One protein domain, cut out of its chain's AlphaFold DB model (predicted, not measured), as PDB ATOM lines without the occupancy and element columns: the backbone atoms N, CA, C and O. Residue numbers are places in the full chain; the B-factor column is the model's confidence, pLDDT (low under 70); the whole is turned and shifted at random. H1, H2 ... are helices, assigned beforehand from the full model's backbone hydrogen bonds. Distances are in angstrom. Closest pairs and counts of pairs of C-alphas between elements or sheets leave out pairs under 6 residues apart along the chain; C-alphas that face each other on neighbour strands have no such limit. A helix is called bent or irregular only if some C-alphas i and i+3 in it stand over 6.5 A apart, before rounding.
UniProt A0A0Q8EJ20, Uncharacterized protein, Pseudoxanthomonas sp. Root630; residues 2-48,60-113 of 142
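This is residues 2 to 48 and 60 to 113 of the 142 residues of an uncharacterized protein of Pseudoxanthomonas sp. Root630 (UniProt A0A0Q8EJ20). Short helices gather round H6 in the middle, with H3, H7 and H8 packed on it and H4 and H5 side by side next to this core. H1 and H2 lie outside it: H2 is at one end of the longest axis, where residues 24 to 29 stick out, and a tail without a named element, residues 102 to 113, trails off at the other. The printed part has 101 residues with eight named helices, H1 to H8 in order along the chain, and no named strand; the class is all helix. The whole is compact, with a radius of gyration of the C-alphas of 14.1 A and spans of 41 by 29 by 22 A.

H1, residues 2 to 10, touches no helix, but is near H7, residues 81 to 86: the closest C-alphas, of Gln 4 and His 82, are 7.6 A apart. H2, residues 16 to 29, also touches no helix; it is near H3, residues 31 to 34, with C-alphas 27 and 33 closest at 7.9 A. H2 is irregular: C-alphas 25 and 28 are 9.6 A apart. H4, residues 37 to 46, touches H5, residues 60 to 65, at a shallow tilt of 24 degrees, opposite ways, closest at the C-alphas of Gly 39 and Asp 61, 5.3 A. The hub is H6, residues 68 to 76, which touches three helices. H3 touches it, closest at the C-alphas of Pro 31 and Val 74, 5.2 A. H7 touches it at a steep tilt of 46 degrees, opposite ways, closest at C-alphas 75 and 81, 4.6 A. H8, residues 95 to 101, touches it at a steep tilt of 57 degrees, the same way, with C-alphas 68 and 97 closest at 5.0 A. H7 and H8 touch about perpendicular, at 77 degrees, with C-alphas 85 and 101 closest at 4.6 A. Helix packing is mostly crossed, one of four tilted pairs being shallow. Every O i to N i+4 pair is within hydrogen-bond range in H1, H4, H5, H6 and H8; H2 has 7 of 10, H7 has 0 of 2 but 2 of 3 O i to N i+3 pairs, and H3 is too short for an i+4 pair.

H1 begins at C-alpha 2, (6.543, -27.547, 34.513), and is 12.3 A long. H2 is the longest helix by residues, 19.9 A. H4 is 14.4 A and H6 12.0 A long; H3, H5 and H7 are shorter helices. H8 ends at C-alpha 101, (9.278, -8.837, 41.709).

The C-alphas of Gly 27 and Pro 113 are the two farthest apart, 42.3 A. Residues 49 to 59 are not printed, and C-alphas 48 and 60 are 15.4 A apart across the cut. Of the links printed whole, H7 to H8 is short and the others are tight. The mean pLDDT of the printed part is 89.4; residue 2 and residues 103 to 113 are under 70.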
ATOM      1  N   LEU A   2       6.813 -27.527  35.967       65.75
ATOM      2  CA  LEU A   2       6.543 -27.547  34.513       65.75
ATOM      3  C   LEU A   2       6.863 -26.238  33.759       65.75
ATOM      4  O   LEU A   2       7.440 -26.280  32.680       65.75
ATOM      5  N   GLN A   3       6.537 -25.069  34.321       77.19
ATOM      6  CA  GLN A   3       6.741 -23.787  33.628       77.19
ATOM      7  C   GLN A   3       8.217 -23.437  33.374       77.19
ATOM      8  O   GLN A   3       8.523 -22.832  32.353       77.19
ATOM      9  N   GLN A   4       9.132 -23.824  34.268       80.81
ATOM     10  CA  GLN A   4      10.565 -23.556  34.102       80.81
ATOM     11  C   GLN A   4      11.193 -24.501  33.069       80.81
ATOM     12  O   GLN A   4      12.005 -24.070  32.260       80.81
ATOM     13  N   ASP A   5      10.796 -25.779  33.069       82.88
ATOM     14  CA  ASP A   5      11.246 -26.752  32.064       82.88
ATOM     15  C   ASP A   5      10.797 -26.327  30.660       82.88
ATOM     16  O   ASP A   5      11.592 -26.316  29.721       82.88
ATOM     17  N   VAL A   6       9.541 -25.889  30.535       87.94
ATOM     18  CA  VAL A   6       9.001 -25.340  29.286       87.94
ATOM     19  C   VAL A   6       9.755 -24.074  28.865       87.94
ATOM     20  O   VAL A   6      10.089 -23.935  27.692       87.94
ATOM     21  N   ALA A   7      10.077 -23.171  29.798       91.12
ATOM     22  CA  ALA A   7      10.838 -21.961  29.485       91.12
ATOM     23  C   ALA A   7      12.230 -22.273  28.910       91.12
ATOM     24  O   ALA A   7      12.602 -21.695  27.891       91.12
ATOM     25  N   LEU A   8      12.966 -23.225  29.494       90.88
ATOM     26  CA  LEU A   8      14.261 -23.673  28.963       90.88
ATOM     27  C   LEU A   8      14.118 -24.315  27.574       90.88
ATOM     28  O   LEU A   8      14.920 -24.059  26.675       90.88
ATOM     29  N   GLN A   9      13.070 -25.115  27.362       91.12
ATOM     30  CA  GLN A   9      12.803 -25.743  26.065       91.12
ATOM     31  C   GLN A   9      12.417 -24.739  24.972       91.12
ATOM     32  O   GLN A   9      12.744 -24.967  23.806       91.12
ATOM     33  N   LEU A  10      11.754 -23.638  25.322       94.25
ATOM     34  CA  LEU A  10      11.331 -22.595  24.383       94.25
ATOM     35  C   LEU A  10      12.332 -21.435  24.261       94.25
ATOM     36  O   LEU A  10      12.123 -20.542  23.442       94.25
ATOM     37  N   ALA A  11      13.414 -21.444  25.044       96.25
ATOM     38  CA  ALA A  11      14.437 -20.406  25.015       96.25
ATOM     39  C   ALA A  11      15.068 -20.260  23.623       96.25
ATOM     40  O   ALA A  11      15.379 -21.249  22.954       96.25
ATOM     41  N   SER A  12      15.317 -19.015  23.213       96.19
ATOM     42  CA  SER A  12      15.997 -18.707  21.949       96.19
ATOM     43  C   SER A  12      17.498 -18.999  21.980       96.19
ATOM     44  O   SER A  12      18.096 -19.222  20.932       96.19
ATOM     45  N   ILE A  13      18.111 -18.976  23.168       98.06
ATOM     46  CA  ILE A  13      19.548 -19.158  23.366       98.06
ATOM     47  C   ILE A  13      19.760 -20.283  24.376       98.06
ATOM     48  O   ILE A  13      19.546 -20.096  25.575       98.06
ATOM     49  N   LYS A  14      20.196 -21.450  23.894       97.50
ATOM     50  CA  LYS A  14      20.437 -22.641  24.725       97.50
ATOM     51  C   LYS A  14      21.915 -22.999  24.822       97.50
ATOM     52  O   LYS A  14      22.301 -23.797  25.667       97.50
ATOM     53  N   SER A  15      22.749 -22.404  23.977       98.12
ATOM     54  CA  SER A  15      24.174 -22.696  23.893       98.12
ATOM     55  C   SER A  15      25.004 -21.446  23.595       98.12
ATOM     56  O   SER A  15      24.485 -20.388  23.223       98.12
ATOM     57  N   ARG A  16      26.333 -21.580  23.704       97.50
ATOM     58  CA  ARG A  16      27.275 -20.531  23.282       97.50
ATOM     59  C   ARG A  16      27.136 -20.212  21.790       97.50
ATOM     60  O   ARG A  16      27.190 -19.044  21.422       97.50
ATOM     61  N   GLN A  17      26.914 -21.227  20.957       97.88
ATOM     62  CA  GLN A  17      26.729 -21.051  19.518       97.88
ATOM     63  C   GLN A  17      25.454 -20.254  19.207       97.88
ATOM     64  O   GLN A  17      25.506 -19.321  18.403       97.88
ATOM     65  N   ASP A  18      24.340 -20.560  19.883       98.06
ATOM     66  CA  ASP A  18      23.087 -19.805  19.724       98.06
ATOM     67  C   ASP A  18      23.271 -18.345  20.139       98.06
ATOM     68  O   ASP A  18      22.795 -17.439  19.461       98.06
ATOM     69  N   LEU A  19      24.002 -18.105  21.235       97.81
ATOM     70  CA  LEU A  19      24.290 -16.759  21.718       97.81
ATOM     71  C   LEU A  19      25.085 -15.958  20.687       97.81
ATOM     72  O   LEU A  19      24.744 -14.817  20.390       97.81
ATOM     73  N   GLU A  20      26.137 -16.542  20.124       96.62
ATOM     74  CA  GLU A  20      26.934 -15.888  19.089       96.62
ATOM     75  C   GLU A  20      26.107 -15.589  17.834       96.62
ATOM     76  O   GLU A  20      26.240 -14.516  17.243       96.62
ATOM     77  N   GLN A  21      25.232 -16.513  17.430       97.19
ATOM     78  CA  GLN A  21      24.320 -16.299  16.309       97.19
ATOM     79  C   GLN A  21      23.311 -15.186  16.602       97.19
ATOM     80  O   GLN A  21      23.096 -14.318  15.757       97.19
ATOM     81  N   TYR A  22      22.737 -15.180  17.801       96.81
ATOM     82  CA  TYR A  22      21.829 -14.141  18.262       96.81
ATOM     83  C   TYR A  22      22.505 -12.761  18.227       96.81
ATOM     84  O   TYR A  22      21.992 -11.832  17.606       96.81
ATOM     85  N   LEU A  23      23.712 -12.637  18.790       94.94
ATOM     86  CA  LEU A  23      24.462 -11.376  18.834       94.94
ATOM     87  C   LEU A  23      24.785 -10.815  17.442       94.94
ATOM     88  O   LEU A  23      24.754  -9.599  17.260       94.94
ATOM     89  N   ARG A  24      25.053 -11.674  16.449       94.69
ATOM     90  CA  ARG A  24      25.277 -11.242  15.057       94.69
ATOM     91  C   ARG A  24      24.016 -10.701  14.383       94.69
ATOM     92  O   ARG A  24      24.126  -9.852  13.505       94.69
ATOM     93  N   ASN A  25      22.840 -11.180  14.786       93.88
ATOM     94  CA  ASN A  25      21.588 -10.939  14.067       93.88
ATOM     95  C   ASN A  25      20.694  -9.873  14.717       93.88
ATOM     96  O   ASN A  25      19.898  -9.245  14.024       93.88
ATOM     97  N   SER A  26      20.772  -9.677  16.036       88.56
ATOM     98  CA  SER A  26      19.765  -8.892  16.771       88.56
ATOM     99  C   SER A  26      20.011  -7.380  16.819       88.56
ATOM    100  O   SER A  26      19.074  -6.630  17.095       88.56
ATOM    101  N   GLY A  27      21.236  -6.914  16.551       85.94
ATOM    102  CA  GLY A  27      21.569  -5.484  16.525       85.94
ATOM    103  C   GLY A  27      21.087  -4.709  17.764       85.94
ATOM    104  O   GLY A  27      21.121  -5.213  18.888       85.94
ATOM    105  N   SER A  28      20.612  -3.475  17.561       87.75
ATOM    106  CA  SER A  28      20.125  -2.583  18.627       87.75
ATOM    107  C   SER A  28      18.731  -2.924  19.167       87.75
ATOM    108  O   SER A  28      18.332  -2.371  20.185       87.75
ATOM    109  N   ALA A  29      17.986  -3.817  18.509       89.06
ATOM    110  CA  ALA A  29      16.658  -4.242  18.957       89.06
ATOM    111  C   ALA A  29      16.714  -5.329  20.048       89.06
ATOM    112  O   ALA A  29      15.690  -5.680  20.632       89.06
ATOM    113  N   SER A  30      17.899  -5.887  20.320       95.00
ATOM    114  CA  SER A  30      18.084  -6.885  21.370       95.00
ATOM    115  C   SER A  30      17.791  -6.312  22.766       95.00
ATOM    116  O   SER A  30      18.284  -5.227  23.073       95.00
ATOM    117  N   PRO A  31      17.143  -7.065  23.680       97.06
ATOM    118  CA  PRO A  31      17.084  -6.708  25.100       97.06
ATOM    119  C   PRO A  31      18.465  -6.484  25.733       97.06
ATOM    120  O   PRO A  31      18.602  -5.684  26.653       97.06
ATOM    121  N   LEU A  32      19.516  -7.132  25.210       97.25
ATOM    122  CA  LEU A  32      20.890  -6.915  25.670       97.25
ATOM    123  C   LEU A  32      21.386  -5.493  25.385       97.25
ATOM    124  O   LEU A  32      22.312  -5.042  26.052       97.25
ATOM    125  N   ALA A  33      20.797  -4.775  24.423       96.44
ATOM    126  CA  ALA A  33      21.177  -3.404  24.090       96.44
ATOM    127  C   ALA A  33      20.845  -2.392  25.200       96.44
ATOM    128  O   ALA A  33      21.373  -1.285  25.168       96.44
ATOM    129  N   ALA A  34      20.024  -2.770  26.188       96.38
ATOM    130  CA  ALA A  34      19.762  -1.946  27.365       96.38
ATOM    131  C   ALA A  34      20.971  -1.852  28.315       96.38
ATOM    132  O   ALA A  34      21.054  -0.908  29.098       96.38
ATOM    133  N   LEU A  35      21.902  -2.810  28.246       97.75
ATOM    134  CA  LEU A  35      23.153  -2.768  28.998       97.75
ATOM    135  C   LEU A  35      24.180  -1.874  28.305       97.75
ATOM    136  O   LEU A  35      24.311  -1.877  27.076       97.75
ATOM    137  N   SER A  36      25.000  -1.211  29.116       97.94
ATOM    138  CA  SER A  36      26.253  -0.608  28.685       97.94
ATOM    139  C   SER A  36      27.130  -1.652  27.990       97.94
ATOM    140  O   SER A  36      27.111  -2.836  28.331       97.94
ATOM    141  N   GLU A  37      27.972  -1.233  27.042       96.38
ATOM    142  CA  GLU A  37      28.881  -2.160  26.349       96.38
ATOM    143  C   GLU A  37      29.785  -2.937  27.322       96.38
ATOM    144  O   GLU A  37      30.113  -4.105  27.103       96.38
ATOM    145  N   SER A  38      30.160  -2.309  28.441       97.94
ATOM    146  CA  SER A  38      30.971  -2.955  29.471       97.94
ATOM    147  C   SER A  38      30.183  -3.987  30.286       97.94
ATOM    148  O   SER A  38      30.685  -5.098  30.479       97.94
ATOM    149  N   GLY A  39      28.959  -3.652  30.709       98.19
ATOM    150  CA  GLY A  39      28.080  -4.543  31.466       98.19
ATOM    151  C   GLY A  39      27.622  -5.722  30.617       98.19
ATOM    152  O   GLY A  39      27.732  -6.871  31.036       98.19
ATOM    153  N   LYS A  40      27.253  -5.470  29.359       98.06
ATOM    154  CA  LYS A  40      26.928  -6.496  28.360       98.06
ATOM    155  C   LYS A  40      28.060  -7.508  28.191       98.06
ATOM    156  O   LYS A  40      27.820  -8.713  28.244       98.06
ATOM    157  N   ARG A  41      29.303  -7.038  28.029       98.00
ATOM    158  CA  ARG A  41      30.479  -7.913  27.887       98.00
ATOM    159  C   ARG A  41      30.697  -8.785  29.125       98.00
ATOM    160  O   ARG A  41      30.933  -9.982  28.975       98.00
ATOM    161  N   ARG A  42      30.622  -8.205  30.330       98.38
ATOM    162  CA  ARG A  42      30.772  -8.948  31.594       98.38
ATOM    163  C   ARG A  42      29.650  -9.967  31.791       98.38
ATOM    164  O   ARG A  42      29.936 -11.121  32.100       98.38
ATOM    165  N   PHE A  43      28.405  -9.577  31.519       98.44
ATOM    166  CA  PHE A  43      27.253 -10.471  31.567       98.44
ATOM    167  C   PHE A  43      27.436 -11.670  30.628       98.44
ATOM    168  O   PHE A  43      27.409 -12.811  31.087       98.44
ATOM    169  N   ILE A  44      27.735 -11.434  29.345       98.06
ATOM    170  CA  ILE A  44      27.950 -12.492  28.340       98.06
ATOM    171  C   ILE A  44      29.091 -13.442  28.731       98.06
ATOM    172  O   ILE A  44      28.988 -14.657  28.520       98.06
ATOM    173  N   ALA A  45      30.175 -12.901  29.292       98.06
ATOM    174  CA  ALA A  45      31.315 -13.686  29.757       98.06
ATOM    175  C   ALA A  45      30.968 -14.573  30.965       98.06
ATOM    176  O   ALA A  45      31.553 -15.642  31.116       98.06
ATOM    177  N   SER A  46      30.001 -14.165  31.793       97.94
ATOM    178  CA  SER A  46      29.560 -14.930  32.968       97.94
ATOM    179  C   SER A  46      28.644 -16.116  32.645       97.94
ATOM    180  O   SER A  46      28.462 -16.990  33.491       97.94
ATOM    181  N   LEU A  47      28.052 -16.152  31.445       98.25
ATOM    182  CA  LEU A  47      27.086 -17.180  31.060       98.25
ATOM    183  C   LEU A  47      27.743 -18.563  30.996       98.25
ATOM    184  O   LEU A  47      28.724 -18.759  30.271       98.25
ATOM    185  N   LYS A  48      27.152 -19.537  31.687       97.69
ATOM    186  CA  LYS A  48      27.495 -20.962  31.608       97.69
ATOM    187  C   LYS A  48      26.330 -21.746  31.025       97.69
ATOM    188  O   LYS A  48      25.174 -21.440  31.307       97.69
ATOM    189  N   GLY A  60      24.969  -9.020  38.591       96.38
ATOM    190  CA  GLY A  60      25.446  -7.760  39.175       96.38
ATOM    191  C   GLY A  60      25.253  -6.548  38.255       96.38
ATOM    192  O   GLY A  60      24.660  -5.547  38.659       96.38
ATOM    193  N   ASP A  61      25.691  -6.655  36.997       98.12
ATOM    194  CA  ASP A  61      25.480  -5.597  35.999       98.12
ATOM    195  C   ASP A  61      23.991  -5.440  35.643       98.12
ATOM    196  O   ASP A  61      23.516  -4.320  35.474       98.12
ATOM    197  N   LEU A  62      23.228  -6.544  35.616       98.12
ATOM    198  CA  LEU A  62      21.781  -6.509  35.366       98.12
ATOM    199  C   LEU A  62      21.059  -5.656  36.417       98.12
ATOM    200  O   LEU A  62      20.316  -4.750  36.060       98.12
ATOM    201  N   GLN A  63      21.311  -5.902  37.706       95.81
ATOM    202  CA  GLN A  63      20.702  -5.138  38.802       95.81
ATOM    203  C   GLN A  63      21.138  -3.670  38.821       95.81
ATOM    204  O   GLN A  63      20.359  -2.794  39.191       95.81
ATOM    205  N   THR A  64      22.391  -3.406  38.451       96.88
ATOM    206  CA  THR A  64      22.960  -2.054  38.490       96.88
ATOM    207  C   THR A  64      22.370  -1.171  37.393       96.88
ATOM    208  O   THR A  64      22.067   0.004  37.621       96.88
ATOM    209  N   GLU A  65      22.205  -1.729  36.193       98.06
ATOM    210  CA  GLU A  65      21.889  -0.951  34.998       98.06
ATOM    211  C   GLU A  65      20.402  -0.999  34.616       98.06
ATOM    212  O   GLU A  65      19.899  -0.034  34.037       98.06
ATOM    213  N   LEU A  66      19.680  -2.072  34.962       98.25
ATOM    214  CA  LEU A  66      18.349  -2.362  34.422       98.25
ATOM    215  C   LEU A  66      17.237  -2.362  35.486       98.25
ATOM    216  O   LEU A  66      17.465  -2.588  36.677       98.25
ATOM    217  N   ASN A  67      16.001  -2.130  35.038       97.62
ATOM    218  CA  ASN A  67      14.787  -2.385  35.826       97.62
ATOM    219  C   ASN A  67      14.307  -3.845  35.691       97.62
ATOM    220  O   ASN A  67      14.782  -4.588  34.829       97.62
ATOM    221  N   ALA A  68      13.347  -4.267  36.520       96.81
ATOM    222  CA  ALA A  68      12.881  -5.658  36.545       96.81
ATOM    223  C   ALA A  68      12.356  -6.157  35.189       96.81
ATOM    224  O   ALA A  68      12.716  -7.258  34.772       96.81
ATOM    225  N   SER A  69      11.571  -5.357  34.466       97.94
ATOM    226  CA  SER A  69      11.051  -5.713  33.139       97.94
ATOM    227  C   SER A  69      12.159  -5.906  32.105       97.94
ATOM    228  O   SER A  69      12.113  -6.850  31.318       97.94
ATOM    229  N   GLN A  70      13.183  -5.053  32.115       98.38
ATOM    230  CA  GLN A  70      14.338  -5.175  31.223       98.38
ATOM    231  C   GLN A  70      15.147  -6.438  31.529       98.38
ATOM    232  O   GLN A  70      15.494  -7.183  30.613       98.38
ATOM    233  N   ILE A  71      15.398  -6.729  32.810       98.38
ATOM    234  CA  ILE A  71      16.065  -7.974  33.213       98.38
ATOM    235  C   ILE A  71      15.217  -9.176  32.792       98.38
ATOM    236  O   ILE A  71      15.744 -10.131  32.228       98.38
ATOM    237  N   TYR A  72      13.900  -9.124  32.995       97.69
ATOM    238  CA  TYR A  72      12.980 -10.184  32.588       97.69
ATOM    239  C   TYR A  72      13.064 -10.457  31.083       97.69
ATOM    240  O   TYR A  72      13.155 -11.615  30.674       97.69
ATOM    241  N   GLN A  73      13.099  -9.416  30.248       98.06
ATOM    242  CA  GLN A  73      13.276  -9.550  28.799       98.06
ATOM    243  C   GLN A  73      14.629 -10.175  28.436       98.06
ATOM    244  O   GLN A  73      14.671 -11.080  27.602       98.06
ATOM    245  N   VAL A  74      15.720  -9.743  29.076       98.38
ATOM    246  CA  VAL A  74      17.057 -10.329  28.877       98.38
ATOM    247  C   VAL A  74      17.062 -11.808  29.254       98.38
ATOM    248  O   VAL A  74      17.472 -12.648  28.456       98.38
ATOM    249  N   MET A  75      16.564 -12.153  30.440       97.94
ATOM    250  CA  MET A  75      16.578 -13.527  30.937       97.94
ATOM    251  C   MET A  75      15.597 -14.444  30.195       97.94
ATOM    252  O   MET A  75      15.828 -15.652  30.130       97.94
ATOM    253  N   SER A  76      14.558 -13.886  29.563       97.69
ATOM    254  CA  SER A  76      13.640 -14.633  28.689       97.69
ATOM    255  C   SER A  76      14.335 -15.197  27.450       97.69
ATOM    256  O   SER A  76      13.929 -16.249  26.959       97.69
ATOM    257  N   LEU A  77      15.422 -14.571  26.975       97.94
ATOM    258  CA  LEU A  77      16.220 -15.106  25.862       97.94
ATOM    259  C   LEU A  77      16.785 -16.500  26.176       97.94
ATOM    260  O   LEU A  77      16.968 -17.310  25.264       97.94
ATOM    261  N   PHE A  78      17.025 -16.764  27.462       97.88
ATOM    262  CA  PHE A  78      17.638 -17.978  27.994       97.88
ATOM    263  C   PHE A  78      16.641 -18.881  28.740       97.88
ATOM    264  O   PHE A  78      17.039 -19.909  29.279       97.88
ATOM    265  N   GLY A  79      15.357 -18.508  28.815       96.25
ATOM    266  CA  GLY A  79      14.351 -19.262  29.571       96.25
ATOM    267  C   GLY A  79      14.526 -19.200  31.094       96.25
ATOM    268  O   GLY A  79      14.054 -20.088  31.801       96.25
ATOM    269  N   ALA A  80      15.214 -18.175  31.606       95.94
ATOM    270  CA  ALA A  80      15.555 -18.018  33.023       95.94
ATOM    271  C   ALA A  80      14.869 -16.804  33.679       95.94
ATOM    272  O   ALA A  80      15.287 -16.333  34.733       95.94
ATOM    273  N   GLN A  81      13.812 -16.265  33.074       94.94
ATOM    274  CA  GLN A  81      13.122 -15.052  33.527       94.94
ATOM    275  C   GLN A  81      12.480 -15.145  34.920       94.94
ATOM    276  O   GLN A  81      12.281 -14.127  35.574       94.94
ATOM    277  N   HIS A  82      12.203 -16.347  35.429       91.00
ATOM    278  CA  HIS A  82      11.700 -16.530  36.798       91.00
ATOM    279  C   HIS A  82      12.740 -16.176  37.871       91.00
ATOM    280  O   HIS A  82      12.372 -15.891  39.006       91.00
ATOM    281  N   THR A  83      14.028 -16.169  37.516       92.00
ATOM    282  CA  THR A  83      15.119 -15.839  38.442       92.00
ATOM    283  C   THR A  83      15.153 -14.361  38.833       92.00
ATOM    284  O   THR A  83      15.779 -14.010  39.828       92.00
ATOM    285  N   VAL A  84      14.459 -13.481  38.100       93.56
ATOM    286  CA  VAL A  84      14.453 -12.033  38.374       93.56
ATOM    287  C   VAL A  84      13.908 -11.726  39.768       93.56
ATOM    288  O   VAL A  84      14.485 -10.910  40.478       93.56
ATOM    289  N   ALA A  85      12.886 -12.454  40.221       90.00
ATOM    290  CA  ALA A  85      12.332 -12.297  41.567       90.00
ATOM    291  C   ALA A  85      13.310 -12.696  42.692       90.00
ATOM    292  O   ALA A  85      13.084 -12.359  43.853       90.00
ATOM    293  N   MET A  86      14.401 -13.403  42.371       87.69
ATOM    294  CA  MET A  86      15.458 -13.746  43.329       87.69
ATOM    295  C   MET A  86      16.450 -12.592  43.526       87.69
ATOM    296  O   MET A  86      17.204 -12.588  44.488       87.69
ATOM    297  N   MET A  87      16.462 -11.605  42.629       89.44
ATOM    298  CA  MET A  87      17.449 -10.530  42.603       89.44
ATOM    299  C   MET A  87      17.027  -9.380  43.533       89.44
ATOM    300  O   MET A  87      16.213  -8.534  43.173       89.44
ATOM    301  N   ARG A  88      17.623  -9.283  44.724       82.31
ATOM    302  CA  ARG A  88      17.133  -8.380  45.793       82.31
ATOM    303  C   ARG A  88      17.240  -6.870  45.531       82.31
ATOM    304  O   ARG A  88      16.486  -6.110  46.126       82.31
ATOM    305  N   ASN A  89      18.157  -6.436  44.668       88.00
ATOM    306  CA  ASN A  89      18.487  -5.018  44.457       88.00
ATOM    307  C   ASN A  89      18.050  -4.493  43.078       88.00
ATOM    308  O   ASN A  89      18.683  -3.599  42.524       88.00
ATOM    309  N   VAL A  90      17.001  -5.071  42.489       91.62
ATOM    310  CA  VAL A  90      16.494  -4.652  41.174       91.62
ATOM    311  C   VAL A  90      15.684  -3.361  41.282       91.62
ATOM    312  O   VAL A  90      14.868  -3.191  42.190       91.62
ATOM    313  N   ARG A  91      15.865  -2.453  40.317       95.12
ATOM    314  CA  ARG A  91      15.076  -1.222  40.217       95.12
ATOM    315  C   ARG A  91      13.634  -1.529  39.794       95.12
ATOM    316  O   ARG A  91      13.407  -2.131  38.747       95.12
ATOM    317  N   ILE A  92      12.671  -1.047  40.576       95.06
ATOM    318  CA  ILE A  92      11.233  -1.107  40.279       95.06
ATOM    319  C   ILE A  92      10.785   0.279  39.804       95.06
ATOM    320  O   ILE A  92      10.998   1.262  40.511       95.06
ATOM    321  N   GLN A  93      10.206   0.376  38.606       96.25
ATOM    322  CA  GLN A  93       9.773   1.648  38.014       96.25
ATOM    323  C   GLN A  93       8.267   1.730  37.758       96.25
ATOM    324  O   GLN A  93       7.741   2.830  37.597       96.25
ATOM    325  N   ASN A  94       7.571   0.598  37.671       94.75
ATOM    326  CA  ASN A  94       6.150   0.552  37.334       94.75
ATOM    327  C   ASN A  94       5.467  -0.716  37.884       94.75
ATOM    328  O   ASN A  94       6.116  -1.612  38.420       94.75
ATOM    329  N   ALA A  95       4.149  -0.810  37.694       95.19
ATOM    330  CA  ALA A  95       3.339  -1.933  38.171       95.19
ATOM    331  C   ALA A  95       3.726  -3.298  37.563       95.19
ATOM    332  O   ALA A  95       3.521  -4.332  38.200       95.19
ATOM    333  N   VAL A  96       4.291  -3.327  36.348       94.88
ATOM    334  CA  VAL A  96       4.787  -4.571  35.735       94.88
ATOM    335  C   VAL A  96       6.038  -5.048  36.466       94.88
ATOM    336  O   VAL A  96       6.126  -6.225  36.808       94.88
ATOM    337  N   ASP A  97       6.963  -4.137  36.784       95.00
ATOM    338  CA  ASP A  97       8.149  -4.453  37.587       95.00
ATOM    339  C   ASP A  97       7.761  -4.981  38.970       95.00
ATOM    340  O   ASP A  97       8.305  -5.986  39.426       95.00
ATOM    341  N   GLU A  98       6.782  -4.349  39.623       92.19
ATOM    342  CA  GLU A  98       6.245  -4.830  40.898       92.19
ATOM    343  C   GLU A  98       5.697  -6.248  40.768       92.19
ATOM    344  O   GLU A  98       5.959  -7.086  41.625       92.19
ATOM    345  N   GLN A  99       4.960  -6.541  39.696       91.25
ATOM    346  CA  GLN A  99       4.403  -7.869  39.466       91.25
ATOM    347  C   GLN A  99       5.484  -8.923  39.200       91.25
ATOM    348  O   GLN A  99       5.346 -10.045  39.682       91.25
ATOM    349  N   ILE A 100       6.553  -8.577  38.480       90.69
ATOM    350  CA  ILE A 100       7.709  -9.461  38.261       90.69
ATOM    351  C   ILE A 100       8.418  -9.757  39.585       90.69
ATOM    352  O   ILE A 100       8.790 -10.899  39.845       90.69
ATOM    353  N   MET A 101       8.586  -8.734  40.424       88.31
ATOM    354  CA  MET A 101       9.278  -8.837  41.709       88.31
ATOM    355  C   MET A 101       8.392  -9.363  42.839       88.31
ATOM    356  O   MET A 101       8.886  -9.579  43.949       88.31
ATOM    357  N   ARG A 102       7.089  -9.578  42.600       84.38
ATOM    358  CA  ARG A 102       6.202 -10.143  43.617       84.38
ATOM    359  C   ARG A 102       6.732 -11.516  44.023       84.38
ATOM    360  O   ARG A 102       6.924 -12.374  43.159       84.38
ATOM    361  N   PRO A 103       6.927 -11.758  45.331       66.75
ATOM    362  CA  PRO A 103       7.303 -13.073  45.813       66.75
ATOM    363  C   PRO A 103       6.298 -14.095  45.291       66.75
ATOM    364  O   PRO A 103       5.090 -13.887  45.413       66.75
ATOM    365  N   LEU A 104       6.779 -15.225  44.770       61.00
ATOM    366  CA  LEU A 104       5.937 -16.330  44.289       61.00
ATOM    367  C   LEU A 104       5.147 -17.041  45.421       61.00
ATOM    368  O   LEU A 104       4.706 -18.172  45.248       61.00
ATOM    369  N   GLY A 105       4.936 -16.387  46.571       45.66
ATOM    370  CA  GLY A 105       4.106 -16.875  47.673       45.66
ATOM    371  C   GLY A 105       4.840 -17.716  48.721       45.66
ATOM    372  O   GLY A 105       4.287 -18.705  49.189       45.66
ATOM    373  N   GLY A 106       6.060 -17.337  49.120       46.88
ATOM    374  CA  GLY A 106       6.798 -17.998  50.205       46.88
ATOM    375  C   GLY A 106       7.545 -17.009  51.111       46.88
ATOM    376  O   GLY A 106       7.807 -15.881  50.684       46.88
ATOM    377  N   PRO A 107       7.873 -17.390  52.361       42.84
ATOM    378  CA  PRO A 107       8.704 -16.571  53.242       42.84
ATOM    379  C   PRO A 107      10.076 -16.285  52.600       42.84
ATOM    380  O   PRO A 107      10.571 -17.114  51.833       42.84
ATOM    381  N   PRO A 108      10.710 -15.135  52.903       43.28
ATOM    382  CA  PRO A 108      12.043 -14.814  52.406       43.28
ATOM    383  C   PRO A 108      13.045 -15.863  52.897       43.28
ATOM    384  O   PRO A 108      13.357 -15.953  54.081       43.28
ATOM    385  N   GLY A 109      13.534 -16.680  51.973       47.78
ATOM    386  CA  GLY A 109      14.449 -17.780  52.236       47.78
ATOM    387  C   GLY A 109      14.656 -18.606  50.968       47.78
ATOM    388  O   GLY A 109      13.959 -18.377  49.976       47.78
ATOM    389  N   PRO A 110      15.600 -19.560  50.968       47.62
ATOM    390  CA  PRO A 110      15.678 -20.540  49.901       47.62
ATOM    391  C   PRO A 110      14.371 -21.333  49.930       47.62
ATOM    392  O   PRO A 110      14.147 -22.172  50.803       47.62
ATOM    393  N   VAL A 111      13.471 -21.046  48.994       48.31
ATOM    394  CA  VAL A 111      12.398 -21.974  48.665       48.31
ATOM    395  C   VAL A 111      13.125 -23.178  48.093       48.31
ATOM    396  O   VAL A 111      13.552 -23.077  46.953       48.31
ATOM    397  N   CYS A 112      13.393 -24.210  48.911       55.59
ATOM    398  CA  CYS A 112      13.478 -25.625  48.521       55.59
ATOM    399  C   CYS A 112      14.051 -26.546  49.617       55.59
ATOM    400  O   CYS A 112      15.265 -26.684  49.743       55.59
ATOM    401  N   PRO A 113      13.189 -27.268  50.352       48.47
ATOM    402  CA  PRO A 113      13.615 -28.304  51.293       48.47
ATOM    403  C   PRO A 113      13.977 -29.658  50.647       48.47
ATOM    404  O   PRO A 113      14.495 -30.521  51.350       48.47
TER     405      PRO A 113